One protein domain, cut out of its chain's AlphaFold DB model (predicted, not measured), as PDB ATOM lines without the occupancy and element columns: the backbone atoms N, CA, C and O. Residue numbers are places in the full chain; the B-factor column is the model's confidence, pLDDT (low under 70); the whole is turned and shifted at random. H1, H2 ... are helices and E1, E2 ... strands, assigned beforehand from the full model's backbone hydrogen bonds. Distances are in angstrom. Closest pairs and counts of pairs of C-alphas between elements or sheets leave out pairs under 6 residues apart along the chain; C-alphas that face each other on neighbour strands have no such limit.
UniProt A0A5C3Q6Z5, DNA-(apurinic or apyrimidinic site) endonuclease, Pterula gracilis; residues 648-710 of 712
ATOM      1  N   GLU A 648      -5.100  32.681 -42.329       93.25
ATOM      2  CA  GLU A 648      -3.898  31.865 -42.131       93.25
ATOM      3  C   GLU A 648      -3.077  32.333 -40.917       93.25
ATOM      4  O   GLU A 648      -2.946  33.528 -40.641       93.25
ATOM      5  N   PHE A 649      -2.506  31.370 -40.196       89.50
ATOM      6  CA  PHE A 649      -1.594  31.548 -39.072       89.50
ATOM      7  C   PHE A 649      -0.438  30.546 -39.170       89.50
ATOM      8  O   PHE A 649      -0.607  29.429 -39.653       89.50
ATOM      9  N   VAL A 650       0.737  30.919 -38.654       89.56
ATOM     10  CA  VAL A 650       1.921  30.044 -38.589       89.56
ATOM     11  C   VAL A 650       2.193  29.628 -37.144       89.56
ATOM     12  O   VAL A 650       2.199  30.454 -36.228       89.56
ATOM     13  N   THR A 651       2.434  28.335 -36.933       86.62
ATOM     14  CA  THR A 651       2.782  27.762 -35.623       86.62
ATOM     15  C   THR A 651       4.165  28.229 -35.145       86.62
ATOM     16  O   THR A 651       5.170  28.065 -35.837       86.62
ATOM     17  N   LYS A 652       4.241  28.802 -33.936       78.12
ATOM     18  CA  LYS A 652       5.477  29.422 -33.409       78.12
ATOM     19  C   LYS A 652       6.366  28.480 -32.580       78.12
ATOM     20  O   LYS A 652       7.573  28.707 -32.504       78.12
ATOM     21  N   GLN A 653       5.797  27.441 -31.966       73.00
ATOM     22  CA  GLN A 653       6.479  26.493 -31.065       73.00
ATOM     23  C   GLN A 653       5.857  25.081 -31.164       73.00
ATOM     24  O   GLN A 653       4.767  24.923 -31.718       73.00
ATOM     25  N   GLY A 654       6.539  24.066 -30.617       78.94
ATOM     26  CA  GLY A 654       6.095  22.661 -30.588       78.94
ATOM     27  C   GLY A 654       6.403  21.854 -31.863       78.94
ATOM     28  O   GLY A 654       6.956  22.387 -32.822       78.94
ATOM     29  N   LYS A 655       6.009  20.566 -31.886       75.81
ATOM     30  CA  LYS A 655       6.305  19.577 -32.959       75.81
ATOM     31  C   LYS A 655       5.920  20.023 -34.382       75.81
ATOM     32  O   LYS A 655       6.462  19.507 -35.348       75.81
ATOM     33  N   ASN A 656       4.999  20.979 -34.518       81.31
ATOM     34  CA  ASN A 656       4.531  21.498 -35.807       81.31
ATOM     35  C   ASN A 656       5.170  22.837 -36.232       81.31
ATOM     36  O   ASN A 656       4.790  23.338 -37.286       81.31
ATOM     37  N   LYS A 657       6.087  23.426 -35.442       86.44
ATOM     38  CA  LYS A 657       6.666  24.773 -35.644       86.44
ATOM     39  C   LYS A 657       7.005  25.065 -37.114       86.44
ATOM     40  O   LYS A 657       7.729  24.309 -37.751       86.44
ATOM     41  N   GLY A 658       6.522  26.196 -37.623       83.69
ATOM     42  CA  GLY A 658       6.692  26.621 -39.016       83.69
ATOM     43  C   GLY A 658       5.584  26.152 -39.964       83.69
ATOM     44  O   GLY A 658       5.420  26.747 -41.027       83.69
ATOM     45  N   ARG A 659       4.754  25.165 -39.590       89.62
ATOM     46  CA  ARG A 659       3.562  24.798 -40.376       89.62
ATOM     47  C   ARG A 659       2.496  25.891 -40.290       89.62
ATOM     48  O   ARG A 659       2.206  26.393 -39.196       89.62
ATOM     49  N   ALA A 660       1.898  26.203 -41.438       91.94
ATOM     50  CA  ALA A 660       0.791  27.142 -41.585       91.94
ATOM     51  C   ALA A 660      -0.575  26.431 -41.594       91.94
ATOM     52  O   ALA A 660      -0.691  25.283 -42.040       91.94
ATOM     53  N   PHE A 661      -1.595  27.105 -41.069       93.44
ATOM     54  CA  PHE A 661      -2.963  26.602 -40.948       93.44
ATOM     55  C   PHE A 661      -3.990  27.737 -41.012       93.44
ATOM     56  O   PHE A 661      -3.717  28.870 -40.619       93.44
ATOM     57  N   TRP A 662      -5.195  27.407 -41.457       93.44
ATOM     58  CA  TRP A 662      -6.340  28.298 -41.595       93.44
ATOM     59  C   TRP A 662      -7.324  28.100 -40.443       93.44
ATOM     60  O   TRP A 662      -7.564  26.966 -40.024       93.44
ATOM     61  N   VAL A 663      -7.927  29.189 -39.959       92.25
ATOM     62  CA  VAL A 663      -9.060  29.163 -39.015       92.25
ATOM     63  C   VAL A 663     -10.133  30.181 -39.395       92.25
ATOM     64  O   VAL A 663      -9.836  31.156 -40.084       92.25
ATOM     65  N   CYS A 664     -11.367  29.990 -38.911       92.25
ATOM     66  CA  CYS A 664     -12.447  30.977 -39.052       92.25
ATOM     67  C   CYS A 664     -11.972  32.397 -38.672       92.25
ATOM     68  O   CYS A 664     -11.249  32.581 -37.688       92.25
ATOM     69  N   SER A 665     -12.353  33.389 -39.478       91.06
ATOM     70  CA  SER A 665     -11.882  34.778 -39.399       91.06
ATOM     71  C   SER A 665     -12.713  35.677 -38.473       91.06
ATOM     72  O   SER A 665     -12.240  36.758 -38.114       91.06
ATOM     73  N   ARG A 666     -13.903  35.230 -38.045       87.81
ATOM     74  CA  ARG A 666     -14.764  35.945 -37.089       87.81
ATOM     75  C   ARG A 666     -14.080  36.170 -35.730       87.81
ATOM     76  O   ARG A 666     -13.220  35.377 -35.333       87.81
ATOM     77  N   PRO A 667     -14.473  37.219 -34.982       85.88
ATOM     78  CA  PRO A 667     -14.015  37.417 -33.612       85.88
ATOM     79  C   PRO A 667     -14.462  36.266 -32.704       85.88
ATOM     80  O   PRO A 667     -15.505  35.638 -32.913       85.88
ATOM     81  N   VAL A 668     -13.664  36.003 -31.671       81.25
ATOM     82  CA  VAL A 668     -14.015  35.042 -30.622       81.25
ATOM     83  C   VAL A 668     -15.201  35.558 -29.806       81.25
ATOM     84  O   VAL A 668     -15.308  36.755 -29.545       81.25
ATOM     85  N   GLY A 669     -16.119  34.659 -29.447       78.50
ATOM     86  CA  GLY A 669     -17.329  35.022 -28.710       78.50
ATOM     87  C   GLY A 669     -17.081  35.292 -27.221       78.50
ATOM     88  O   GLY A 669     -16.031  34.906 -26.694       78.50
ATOM     89  N   PRO A 670     -18.053  35.906 -26.518       73.69
ATOM     90  CA  PRO A 670     -17.980  36.136 -25.079       73.69
ATOM     91  C   PRO A 670     -17.594  34.869 -24.301       73.69
ATOM     92  O   PRO A 670     -18.135  33.787 -24.532       73.69
ATOM     93  N   GLY A 671     -16.646  35.004 -23.371       64.88
ATOM     94  CA  GLY A 671     -16.171  33.902 -22.528       64.88
ATOM     95  C   GLY A 671     -15.047  33.038 -23.117       64.88
ATOM     96  O   GLY A 671     -14.658  32.071 -22.467       64.88
ATOM     97  N   TYR A 672     -14.490  33.376 -24.287       63.50
ATOM     98  CA  TYR A 672     -13.312  32.693 -24.854       63.50
ATOM     99  C   TYR A 672     -12.108  32.661 -23.890       63.50
ATOM    100  O   TYR A 672     -11.373  31.675 -23.835       63.50
ATOM    101  N   ASP A 673     -11.950  33.706 -23.077       58.47
ATOM    102  CA  ASP A 673     -10.817  33.898 -22.163       58.47
ATOM    103  C   ASP A 673     -10.814  32.946 -20.952       58.47
ATOM    104  O   ASP A 673      -9.824  32.872 -20.230       58.47
ATOM    105  N   LYS A 674     -11.891  32.168 -20.741       62.59
ATOM    106  CA  LYS A 674     -11.976  31.160 -19.664       62.59
ATOM    107  C   LYS A 674     -11.067  29.939 -19.891       62.59
ATOM    108  O   LYS A 674     -10.809  29.181 -18.960       62.59
ATOM    109  N   GLY A 675     -10.530  29.772 -21.102       56.53
ATOM    110  CA  GLY A 675      -9.547  28.737 -21.427       56.53
ATOM    111  C   GLY A 675     -10.145  27.357 -21.734       56.53
ATOM    112  O   GLY A 675     -11.350  27.133 -21.672       56.53
ATOM    113  N   ARG A 676      -9.277  26.405 -22.110       55.06
ATOM    114  CA  ARG A 676      -9.689  25.081 -22.625       55.06
ATOM    115  C   ARG A 676     -10.243  24.111 -21.571       55.06
ATOM    116  O   ARG A 676     -10.715  23.050 -21.948       55.06
ATOM    117  N   GLY A 677     -10.136  24.430 -20.281       58.47
ATOM    118  CA  GLY A 677     -10.525  23.522 -19.195       58.47
ATOM    119  C   GLY A 677     -11.998  23.590 -18.784       58.47
ATOM    120  O   GLY A 677     -12.426  22.770 -17.982       58.47
ATOM    121  N   THR A 678     -12.765  24.569 -19.282       58.97
ATOM    122  CA  THR A 678     -14.102  24.907 -18.744       58.97
ATOM    123  C   THR A 678     -15.179  25.099 -19.819       58.97
ATOM    124  O   THR A 678     -16.130  25.851 -19.602       58.97
ATOM    125  N   ARG A 679     -15.005  24.508 -21.005       61.84
ATOM    126  CA  ARG A 679     -15.992  24.498 -22.094       61.84
ATOM    127  C   ARG A 679     -15.836  23.201 -22.880       61.84
ATOM    128  O   ARG A 679     -14.714  22.876 -23.275       61.84
ATOM    129  N   LEU A 680     -16.930  22.486 -23.107       60.03
ATOM    130  CA  LEU A 680     -16.947  21.312 -23.980       60.03
ATOM    131  C   LEU A 680     -16.808  21.745 -25.450       60.03
ATOM    132  O   LEU A 680     -17.078  22.898 -25.802       60.03
ATOM    133  N   ARG A 681     -16.331  20.854 -26.329       56.16
ATOM    134  CA  ARG A 681     -16.035  21.234 -27.725       56.16
ATOM    135  C   ARG A 681     -17.313  21.513 -28.522       56.16
ATOM    136  O   ARG A 681     -17.282  22.286 -29.472       56.16
ATOM    137  N   GLU A 682     -18.418  20.924 -28.099       61.41
ATOM    138  CA  GLU A 682     -19.740  21.002 -28.709       61.41
ATOM    139  C   GLU A 682     -20.449  22.335 -28.385       61.41
ATOM    140  O   GLU A 682     -21.320  22.776 -29.128       61.41
ATOM    141  N   GLU A 683     -20.054  23.032 -27.311       65.88
ATOM    142  CA  GLU A 683     -20.729  24.236 -26.794       65.88
ATOM    143  C   GLU A 683     -20.355  25.539 -27.537       65.88
ATOM    144  O   GLU A 683     -20.354  26.621 -26.940       65.88
ATOM    145  N   VAL A 684     -19.948  25.493 -28.809       66.69
ATOM    146  CA  VAL A 684     -19.473  26.685 -29.541       66.69
ATOM    147  C   VAL A 684     -20.650  27.543 -30.015       66.69
ATOM    148  O   VAL A 684     -21.505  27.100 -30.772       66.69
ATOM    149  N   ASP A 685     -20.675  28.821 -29.619       76.81
ATOM    150  CA  ASP A 685     -21.682  29.772 -30.109       76.81
ATOM    151  C   ASP A 685     -21.383  30.143 -31.568       76.81
ATOM    152  O   ASP A 685     -20.546  31.003 -31.857       76.81
ATOM    153  N   HIS A 686     -22.095  29.486 -32.483       80.25
ATOM    154  CA  HIS A 686     -21.963  29.634 -33.931       80.25
ATOM    155  C   HIS A 686     -22.312  31.031 -34.477       80.25
ATOM    156  O   HIS A 686     -22.134  31.268 -35.668       80.25
ATOM    157  N   ARG A 687     -22.736  31.998 -33.653       80.62
ATOM    158  CA  ARG A 687     -22.800  33.413 -34.073       80.62
ATOM    159  C   ARG A 687     -21.399  34.029 -34.199       80.62
ATOM    160  O   ARG A 687     -21.173  34.883 -35.060       80.62
ATOM    161  N   TYR A 688     -20.457  33.556 -33.387       83.56
ATOM    162  CA  TYR A 688     -19.059  33.988 -33.339       83.56
ATOM    163  C   TYR A 688     -18.140  32.971 -34.037       83.56
ATOM    164  O   TYR A 688     -18.608  32.108 -34.779       83.56
ATOM    165  N   LYS A 689     -16.818  33.081 -33.847       86.19
ATOM    166  CA  LYS A 689     -15.823  32.173 -34.437       86.19
ATOM    167  C   LYS A 689     -16.139  30.687 -34.187       86.19
ATOM    168  O   LYS A 689     -16.094  30.234 -33.044       86.19
ATOM    169  N   CYS A 690     -16.373  29.931 -35.262       86.50
ATOM    170  CA  CYS A 690     -16.522  28.473 -35.215       86.50
ATOM    171  C   CYS A 690     -15.165  27.761 -35.039       86.50
ATOM    172  O   CYS A 690     -14.098  28.376 -35.153       86.50
ATOM    173  N   ASP A 691     -15.194  26.451 -34.778       83.56
ATOM    174  CA  ASP A 691     -13.995  25.640 -34.529       83.56
ATOM    175  C   ASP A 691     -13.207  25.259 -35.801       83.56
ATOM    176  O   ASP A 691     -12.170  24.599 -35.703       83.56
ATOM    177  N   TYR A 692     -13.658  25.722 -36.976       88.31
ATOM    178  CA  TYR A 692     -13.046  25.456 -38.278       88.31
ATOM    179  C   TYR A 692     -11.522  25.637 -38.265       88.31
ATOM    180  O   TYR A 692     -11.004  26.723 -37.973       88.31
ATOM    181  N   PHE A 693     -10.832  24.567 -38.657       90.94
ATOM    182  CA  PHE A 693      -9.383  24.450 -38.741       90.94
ATOM    183  C   PHE A 693      -9.007  23.597 -39.961       90.94
ATOM    184  O   PHE A 693      -9.583  22.529 -40.161       90.94
ATOM    185  N   LYS A 694      -8.019  24.028 -40.753       91.38
ATOM    186  CA  LYS A 694      -7.495  23.269 -41.906       91.38
ATOM    187  C   LYS A 694      -6.007  23.567 -42.095       91.38
ATOM    188  O   LYS A 694      -5.632  24.739 -42.100       91.38
ATOM    189  N   TRP A 695      -5.129  22.571 -42.256       93.56
ATOM    190  CA  TRP A 695      -3.723  22.876 -42.562       93.56
ATOM    191  C   TRP A 695      -3.594  23.447 -43.976       93.56
ATOM    192  O   TRP A 695      -4.293  23.025 -44.899       93.56
ATOM    193  N   SER A 696      -2.634  24.349 -44.183       90.56
ATOM    194  CA  SER A 696      -2.351  24.902 -45.515       90.56
ATOM    195  C   SER A 696      -1.768  23.867 -46.488       90.56
ATOM    196  O   SER A 696      -1.682  24.136 -47.681       90.56
ATOM    197  N   SER A 697      -1.378  22.680 -46.004       89.12
ATOM    198  CA  SER A 697      -1.065  21.505 -46.827       89.12
ATOM    199  C   SER A 697      -2.325  20.832 -47.376       89.12
ATOM    200  O   SER A 697      -2.396  20.564 -48.570       89.12
ATOM    201  N   ASP A 698      -3.335  20.612 -46.529       88.50
ATOM    202  CA  ASP A 698      -4.586  19.956 -46.927       88.50
ATOM    203  C   ASP A 698      -5.368  20.843 -47.895       88.50
ATOM    204  O   ASP A 698      -5.744  20.406 -48.974       88.50
ATOM    205  N   ALA A 699      -5.495  22.136 -47.588       86.00
ATOM    206  CA  ALA A 699      -6.160  23.079 -48.484       86.00
ATOM    207  C   ALA A 699      -5.485  23.177 -49.876       86.00
ATOM    208  O   ALA A 699      -6.169  23.414 -50.868       86.00
ATOM    209  N   LYS A 700      -4.162  22.959 -49.978       84.94
ATOM    210  CA  LYS A 700      -3.446  22.892 -51.269       84.94
ATOM    211  C   LYS A 700      -3.692  21.587 -52.026       84.94
ATOM    212  O   LYS A 700      -3.747  21.621 -53.252       84.94
ATOM    213  N   ARG A 701      -3.824  20.456 -51.320       85.50
ATOM    214  CA  ARG A 701      -4.200  19.169 -51.924       85.50
ATOM    215  C   ARG A 701      -5.599  19.265 -52.522       85.50
ATOM    216  O   ARG A 701      -5.784  18.901 -53.675       85.50
ATOM    217  N   ASP A 702      -6.543  19.816 -51.770       82.88
ATOM    218  CA  ASP A 702      -7.940  19.889 -52.188       82.88
ATOM    219  C   ASP A 702      -8.098  20.815 -53.416       82.88
ATOM    220  O   ASP A 702      -8.720  20.410 -54.392       82.88
ATOM    221  N   ARG A 703      -7.380  21.955 -53.473       78.75
ATOM    222  CA  ARG A 703      -7.270  22.784 -54.697       78.75
ATOM    223  C   ARG A 703      -6.704  22.011 -55.901       78.75
ATOM    224  O   ARG A 703      -7.066  22.314 -57.034       78.75
ATOM    225  N   LYS A 704      -5.798  21.041 -55.699       75.81
ATOM    226  CA  LYS A 704      -5.291  20.193 -56.797       75.81
ATOM    227  C   LYS A 704      -6.392  19.259 -57.313       75.81
ATOM    228  O   LYS A 704      -6.500  19.092 -58.520       75.81
ATOM    229  N   TYR A 705      -7.217  18.696 -56.428       75.50
ATOM    230  CA  TYR A 705      -8.379  17.904 -56.841       75.50
ATOM    231  C   TYR A 705      -9.404  18.760 -57.592       75.50
ATOM    232  O   TYR A 705      -9.746  18.398 -58.709       75.50
ATOM    233  N   GLU A 706      -9.793  19.924 -57.059       72.62
ATOM    234  CA  GLU A 706     -10.719  20.868 -57.716       72.62
ATOM    235  C   GLU A 706     -10.241  21.291 -59.119       72.62
ATOM    236  O   GLU A 706     -11.039  21.381 -60.050       72.62
ATOM    237  N   LEU A 707      -8.935  21.547 -59.286       68.69
ATOM    238  CA  LEU A 707      -8.354  21.920 -60.579       68.69
ATOM    239  C   LEU A 707      -8.323  20.762 -61.582       68.69
ATOM    240  O   LEU A 707      -8.452  21.027 -62.775       68.69
ATOM    241  N   ASN A 708      -8.152  19.521 -61.117       66.81
ATOM    242  CA  ASN A 708      -8.183  18.330 -61.964       66.81
ATOM    243  C   ASN A 708      -9.630  17.959 -62.344       66.81
ATOM    244  O   ASN A 708      -9.910  17.790 -63.524       66.81
ATOM    245  N   SER A 709     -10.571  17.953 -61.390       63.75
ATOM    246  CA  SER A 709     -12.007  17.676 -61.605       63.75
ATOM    247  C   SER A 709     -12.770  18.836 -62.275       63.75
ATOM    248  O   SER A 709     -13.956  19.039 -62.029       63.75
ATOM    249  N   SER A 710     -12.058  19.666 -63.035       53.09
ATOM    250  CA  SER A 710     -12.561  20.760 -63.877       53.09
ATOM    251  C   SER A 710     -11.873  20.740 -65.253       53.09
ATOM    252  O   SER A 710     -11.739  21.782 -65.907       53.09
TER     253      SER A 710
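AT A GLANCE: This is residues 648 to 710 of the 712 residues of the protein "DNA-(apurinic or apyrimidinic site) endonuclease" of Pterula gracilis (UniProt A0A5C3Q6Z5). With little regular structure, this is a small sheet of three short strands with helix H1 sticking out one way by residues 700 to 708 and a long loop, residues 664 to 692, reaching the other way. The 63 printed residues hold E1, E2, E3 and H1 in that order, with 23 in named elements, class mixed. The sheet, order E1 E2 E3, is an antiparallel meander, each strand the neighbour of the one before. The whole is loose, radius of gyration of the C-alphas 15.0 A, spanning 43 by 29 by 18 A.

HOW THE PARTS SIT: Inner strand E2, residues 660 to 663, forms hairpins with E1, residues 648 to 650 (N 649 to O 661, 2.8 A), and E3, residues 693 to 695 (N 662 to O 694, 2.8 A). H1, residues 696 to 708, is on the sheet but only grazes it with residues 696 to 699; the closest C-alphas of E2 and H1, Phe 661 and Ser 696, are 4.9 A apart. In H1, 8 of 9 O i to N i+4 pairs are within hydrogen-bond range.

IN THESE COORDINATES: E1 begins at C-alpha 648 (-3.898, 31.865, -42.131). E2 is 10.4 A long; H1, 18.6 A, ends at C-alpha 708 (-8.183, 18.330, -61.964).

THE WHOLE: The printed part has no cut. The link E2 to E3 is long. Residues 671 to 684 and 707 to 710 have pLDDT under 70.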